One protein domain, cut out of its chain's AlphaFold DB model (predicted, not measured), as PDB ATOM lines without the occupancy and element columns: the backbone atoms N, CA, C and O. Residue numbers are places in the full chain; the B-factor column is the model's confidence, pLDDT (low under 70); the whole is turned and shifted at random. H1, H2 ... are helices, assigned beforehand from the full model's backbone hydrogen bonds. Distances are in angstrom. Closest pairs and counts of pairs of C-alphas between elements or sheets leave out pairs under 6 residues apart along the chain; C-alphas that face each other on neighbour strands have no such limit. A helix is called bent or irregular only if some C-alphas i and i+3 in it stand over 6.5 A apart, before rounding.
ATOM      1  N   ARG A  21     -17.377 -57.900  31.575       77.56
ATOM      2  CA  ARG A  21     -17.230 -59.017  32.531       77.56
ATOM      3  C   ARG A  21     -16.740 -60.268  31.819       77.56
ATOM      4  O   ARG A  21     -17.287 -60.614  30.781       77.56
ATOM      5  N   LYS A  22     -15.746 -60.954  32.401       77.50
ATOM      6  CA  LYS A  22     -15.150 -62.194  31.857       77.50
ATOM      7  C   LYS A  22     -14.773 -62.097  30.365       77.50
ATOM      8  O   LYS A  22     -14.842 -63.091  29.650       77.50
ATOM      9  N   ALA A  23     -14.394 -60.911  29.894       73.12
ATOM     10  CA  ALA A  23     -13.982 -60.698  28.512       73.12
ATOM     11  C   ALA A  23     -12.476 -60.459  28.432       73.12
ATOM     12  O   ALA A  23     -11.856 -60.002  29.393       73.12
ATOM     13  N   GLN A  24     -11.923 -60.747  27.258       78.94
ATOM     14  CA  GLN A  24     -10.550 -60.418  26.902       78.94
ATOM     15  C   GLN A  24     -10.469 -58.920  26.565       78.94
ATOM     16  O   GLN A  24     -11.138 -58.497  25.614       78.94
ATOM     17  N   PRO A  25      -9.713 -58.106  27.328       73.81
ATOM     18  CA  PRO A  25      -9.596 -56.664  27.100       73.81
ATOM     19  C   PRO A  25      -9.220 -56.306  25.660       73.81
ATOM     20  O   PRO A  25      -9.687 -55.314  25.126       73.81
ATOM     21  N   GLU A  26      -8.416 -57.144  25.019       77.25
ATOM     22  CA  GLU A  26      -7.871 -56.967  23.676       77.25
ATOM     23  C   GLU A  26      -8.972 -57.062  22.620       77.25
ATOM     24  O   GLU A  26      -9.023 -56.249  21.702       77.25
ATOM     25  N   LYS A  27      -9.901 -58.014  22.787       80.69
ATOM     26  CA  LYS A  27     -11.070 -58.135  21.908       80.69
ATOM     27  C   LYS A  27     -12.016 -56.964  22.093       80.69
ATOM     28  O   LYS A  27     -12.510 -56.422  21.119       80.69
ATOM     29  N   VAL A  28     -12.237 -56.547  23.339       80.81
ATOM     30  CA  VAL A  28     -13.085 -55.384  23.615       80.81
ATOM     31  C   VAL A  28     -12.493 -54.125  22.989       80.81
ATOM     32  O   VAL A  28     -13.227 -53.344  22.405       80.81
ATOM     33  N   LEU A  29     -11.176 -53.941  23.062       77.00
ATOM     34  CA  LEU A  29     -10.494 -52.832  22.398       77.00
ATOM     35  C   LEU A  29     -10.670 -52.873  20.877       77.00
ATOM     36  O   LEU A  29     -10.962 -51.834  20.299       77.00
ATOM     37  N   ALA A  30     -10.558 -54.054  20.257       81.25
ATOM     38  CA  ALA A  30     -10.747 -54.232  18.816       81.25
ATOM     39  C   ALA A  30     -12.181 -53.916  18.344       81.25
ATOM     40  O   ALA A  30     -12.369 -53.342  17.276       81.25
ATOM     41  N   GLU A  31     -13.196 -54.231  19.149       81.00
ATOM     42  CA  GLU A  31     -14.586 -53.844  18.856       81.00
ATOM     43  C   GLU A  31     -14.830 -52.341  19.075       81.00
ATOM     44  O   GLU A  31     -15.736 -51.752  18.493       81.00
ATOM     45  N   LEU A  32     -14.031 -51.703  19.937       77.88
ATOM     46  CA  LEU A  32     -14.157 -50.282  20.259       77.88
ATOM     47  C   LEU A  32     -13.333 -49.368  19.351       77.88
ATOM     48  O   LEU A  32     -13.595 -48.171  19.354       77.88
ATOM     49  N   THR A  33     -12.386 -49.885  18.567       72.69
ATOM     50  CA  THR A  33     -11.595 -49.083  17.616       72.69
ATOM     51  C   THR A  33     -12.468 -48.321  16.613       72.69
ATOM     52  O   THR A  33     -12.186 -47.165  16.294       72.69
ATOM     53  N   ASP A  34     -13.584 -48.913  16.181       71.12
ATOM     54  CA  ASP A  34     -14.545 -48.262  15.278       71.12
ATOM     55  C   ASP A  34     -15.424 -47.212  15.985       71.12
ATOM     56  O   ASP A  34     -16.076 -46.380  15.345       71.12
ATOM     57  N   VAL A  35     -15.439 -47.207  17.322       73.06
ATOM     58  CA  VAL A  35     -16.214 -46.260  18.122       73.06
ATOM     59  C   VAL A  35     -15.400 -44.987  18.337       73.06
ATOM     60  O   VAL A  35     -14.400 -44.956  19.046       73.06
ATOM     61  N   LYS A  36     -15.872 -43.874  17.776       73.75
ATOM     62  CA  LYS A  36     -15.289 -42.546  18.014       73.75
ATOM     63  C   LYS A  36     -15.721 -42.028  19.379       73.75
ATOM     64  O   LYS A  36     -16.903 -41.761  19.590       73.75
ATOM     65  N   GLY A  37     -14.785 -41.849  20.311       76.19
ATOM     66  CA  GLY A  37     -15.143 -41.379  21.647       76.19
ATOM     67  C   GLY A  37     -13.970 -40.987  22.535       76.19
ATOM     68  O   GLY A  37     -12.816 -41.303  22.275       76.19
ATOM     69  N   LYS A  38     -14.276 -40.288  23.630       76.12
ATOM     70  CA  LYS A  38     -13.303 -39.927  24.665       76.12
ATOM     71  C   LYS A  38     -13.573 -40.741  25.922       76.12
ATOM     72  O   LYS A  38     -14.692 -40.753  26.430       76.12
ATOM     73  N   VAL A  39     -12.535 -41.364  26.480       78.00
ATOM     74  CA  VAL A  39     -12.636 -42.027  27.788       78.00
ATOM     75  C   VAL A  39     -12.817 -40.968  28.877       78.00
ATOM     76  O   VAL A  39     -11.867 -40.263  29.218       78.00
ATOM     77  N   LEU A  40     -14.026 -40.863  29.437       75.25
ATOM     78  CA  LEU A  40     -14.334 -39.928  30.530       75.25
ATOM     79  C   LEU A  40     -13.891 -40.481  31.890       75.25
ATOM     80  O   LEU A  40     -13.227 -39.797  32.666       75.25
ATOM     81  N   ARG A  41     -14.218 -41.746  32.178       72.19
ATOM     82  CA  ARG A  41     -13.842 -42.424  33.422       72.19
ATOM     83  C   ARG A  41     -13.731 -43.925  33.189       72.19
ATOM     84  O   ARG A  41     -14.564 -44.511  32.511       72.19
ATOM     85  N   THR A  42     -12.704 -44.542  33.760       74.12
ATOM     86  CA  THR A  42     -12.480 -45.989  33.699       74.12
ATOM     87  C   THR A  42     -11.862 -46.464  35.009       74.12
ATOM     88  O   THR A  42     -11.111 -45.718  35.637       74.12
ATOM     89  N   SER A  43     -12.208 -47.679  35.432       75.12
ATOM     90  CA  SER A  43     -11.600 -48.372  36.574       75.12
ATOM     91  C   SER A  43     -10.482 -49.336  36.154       75.12
ATOM     92  O   SER A  43     -10.021 -50.123  36.974       75.12
ATOM     93  N   LEU A  44     -10.090 -49.321  34.875       75.94
ATOM     94  CA  LEU A  44      -8.993 -50.131  34.345       75.94
ATOM     95  C   LEU A  44      -7.633 -49.651  34.867       75.94
ATOM     96  O   LEU A  44      -7.483 -48.495  35.275       75.94
ATOM     97  N   SER A  45      -6.627 -50.528  34.805       79.69
ATOM     98  CA  SER A  45      -5.251 -50.162  35.144       79.69
ATOM     99  C   SER A  45      -4.716 -49.067  34.201       79.69
ATOM    100  O   SER A  45      -5.233 -48.899  33.089       79.69
ATOM    101  N   PRO A  46      -3.676 -48.310  34.597       79.75
ATOM    102  CA  PRO A  46      -3.126 -47.230  33.773       79.75
ATOM    103  C   PRO A  46      -2.718 -47.681  32.362       79.75
ATOM    104  O   PRO A  46      -3.002 -46.987  31.388       79.75
ATOM    105  N   GLU A  47      -2.119 -48.868  32.239       81.56
ATOM    106  CA  GLU A  47      -1.714 -49.442  30.952       81.56
ATOM    107  C   GLU A  47      -2.915 -49.764  30.056       81.56
ATOM    108  O   GLU A  47      -2.925 -49.433  28.870       81.56
ATOM    109  N   GLN A  48      -3.960 -50.367  30.626       78.25
ATOM    110  CA  GLN A  48      -5.188 -50.695  29.902       78.25
ATOM    111  C   GLN A  48      -5.963 -49.438  29.499       78.25
ATOM    112  O   GLN A  48      -6.505 -49.370  28.398       78.25
ATOM    113  N   LYS A  49      -5.983 -48.418  30.365       80.88
ATOM    114  CA  LYS A  49      -6.566 -47.112  30.055       80.88
ATOM    115  C   LYS A  49      -5.855 -46.453  28.877       80.88
ATOM    116  O   LYS A  49      -6.539 -45.920  28.011       80.88
ATOM    117  N   LYS A  50      -4.520 -46.494  28.834       83.44
ATOM    118  CA  LYS A  50      -3.741 -45.912  27.735       83.44
ATOM    119  C   LYS A  50      -4.069 -46.593  26.403       83.44
ATOM    120  O   LYS A  50      -4.438 -45.903  25.462       83.44
ATOM    121  N   LYS A  51      -4.075 -47.930  26.369       81.75
ATOM    122  CA  LYS A  51      -4.477 -48.705  25.179       81.75
ATOM    123  C   LYS A  51      -5.902 -48.384  24.719       81.75
ATOM    124  O   LYS A  51      -6.152 -48.255  23.529       81.75
ATOM    125  N   LEU A  52      -6.833 -48.221  25.663       79.88
ATOM    126  CA  LEU A  52      -8.211 -47.816  25.368       79.88
ATOM    127  C   LEU A  52      -8.298 -46.401  24.798       79.88
ATOM    128  O   LEU A  52      -9.077 -46.156  23.886       79.88
ATOM    129  N   GLN A  53      -7.516 -45.469  25.337       80.94
ATOM    130  CA  GLN A  53      -7.462 -44.108  24.820       80.94
ATOM    131  C   GLN A  53      -6.892 -44.070  23.404       80.94
ATOM    132  O   GLN A  53      -7.457 -43.370  22.580       80.94
ATOM    133  N   GLU A  54      -5.833 -44.827  23.122       82.69
ATOM    134  CA  GLU A  54      -5.226 -44.929  21.788       82.69
ATOM    135  C   GLU A  54      -6.214 -45.521  20.771       82.69
ATOM    136  O   GLU A  54      -6.500 -44.877  19.765       82.69
ATOM    137  N   ALA A  55      -6.847 -46.654  21.101       79.38
ATOM    138  CA  ALA A  55      -7.851 -47.305  20.254       79.38
ATOM    139  C   ALA A  55      -9.031 -46.387  19.882       79.38
ATOM    140  O   ALA A  55      -9.528 -46.433  18.762       79.38
ATOM    141  N   LEU A  56      -9.475 -45.536  20.811       77.38
ATOM    142  CA  LEU A  56     -10.563 -44.580  20.576       77.38
ATOM    143  C   LEU A  56     -10.084 -43.263  19.929       77.38
ATOM    144  O   LEU A  56     -10.890 -42.534  19.343       77.38
ATOM    145  N   ALA A  57      -8.794 -42.927  20.059       73.12
ATOM    146  CA  ALA A  57      -8.200 -41.690  19.552       73.12
ATOM    147  C   ALA A  57      -7.806 -41.777  18.073       73.12
ATOM    148  O   ALA A  57      -7.919 -40.768  17.374       73.12
ATOM    149  N   ASP A  58      -7.411 -42.946  17.564       56.75
ATOM    150  CA  ASP A  58      -7.063 -43.126  16.142       56.75
ATOM    151  C   ASP A  58      -8.233 -42.805  15.194       56.75
ATOM    152  O   ASP A  58      -8.040 -42.385  14.051       56.75
ATOM    153  N   SER A  59      -9.464 -42.852  15.702       52.47
ATOM    154  CA  SER A  59     -10.677 -42.505  14.958       52.47
ATOM    155  C   SER A  59     -11.024 -40.996  14.988       52.47
ATOM    156  O   SER A  59     -12.051 -40.581  14.438       52.47
ATOM    157  N   THR A  60     -10.178 -40.141  15.589       46.09
ATOM    158  CA  THR A  60     -10.397 -38.679  15.735       46.09
ATOM    159  C   THR A  60     -10.000 -37.836  14.515       46.09
ATOM    160  O   THR A  60     -10.244 -36.631  14.497       46.09
ATOM    161  N   SER A  61      -9.471 -38.442  13.449       43.69
ATOM    162  CA  SER A  61      -8.997 -37.742  12.242       43.69
ATOM    163  C   SER A  61     -10.037 -37.605  11.117       43.69
ATOM    164  O   SER A  61      -9.685 -37.455   9.950       43.69
TER     165      SER A  61
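What this domain is: This is residues 21 to 61 of the 69 residues of the protein "Uncharacterized protein DUF1269" of Nitrosospira multiformis (UniProt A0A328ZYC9). A longer helix, H2, and a shorter one, H1, stand side by side and run the same way, at a shallow tilt of 18 degrees; between them the long link of residues 33 to 45 folds back from the end of H1 to the beginning of H2. Seen along the helices, H1, H2 and this link make a rough triangle. The printed part has 41 residues, with two named helices in the order H1, H2 and no named strand; the class is all helix. It is compact, with a radius of gyration of the C-alphas of 9.8 A, but elongated in outline, spanning 31 by 18 by 14 A.

Where its parts are: H2, the longest helix, holds residues 46 to 60 and measures 21.2 A from first to last C-alpha. It begins at C-alpha 46, at (-3.126, -47.230, 33.773), and ends at C-alpha 60, at (-10.397, -38.679, 15.735). H1 holds residues 25 to 32, 10.4 A long, and begins at C-alpha 25, at (-9.596, -56.664, 27.100). Neither helix is bent or irregular.

How they stand to each other: H1 and H2 touch, with 7 pairs of C-alphas within 8 A. Their closest C-alphas are those of Leu 29 and Leu 52, 6.3 A apart. Their lines stand at a shallow tilt of 18 degrees, and they run the same way. Their centres are 10.5 A apart. In H1 every O i to N i+4 pair is within hydrogen-bond range; in H2, 9 of 11 are.

The domain as a whole: The two C-alphas farthest apart are those of Lys 22 and Ser 61, 31.9 A. The printed part, residues 21 to 61, has no cut. The link from H1 to H2, 13 residues, is long, and its C-alphas lie 7 to 12 A from the mean of the C-alphas. The mean pLDDT of the printed part is 74.8; residues 58 to 61 are under 70.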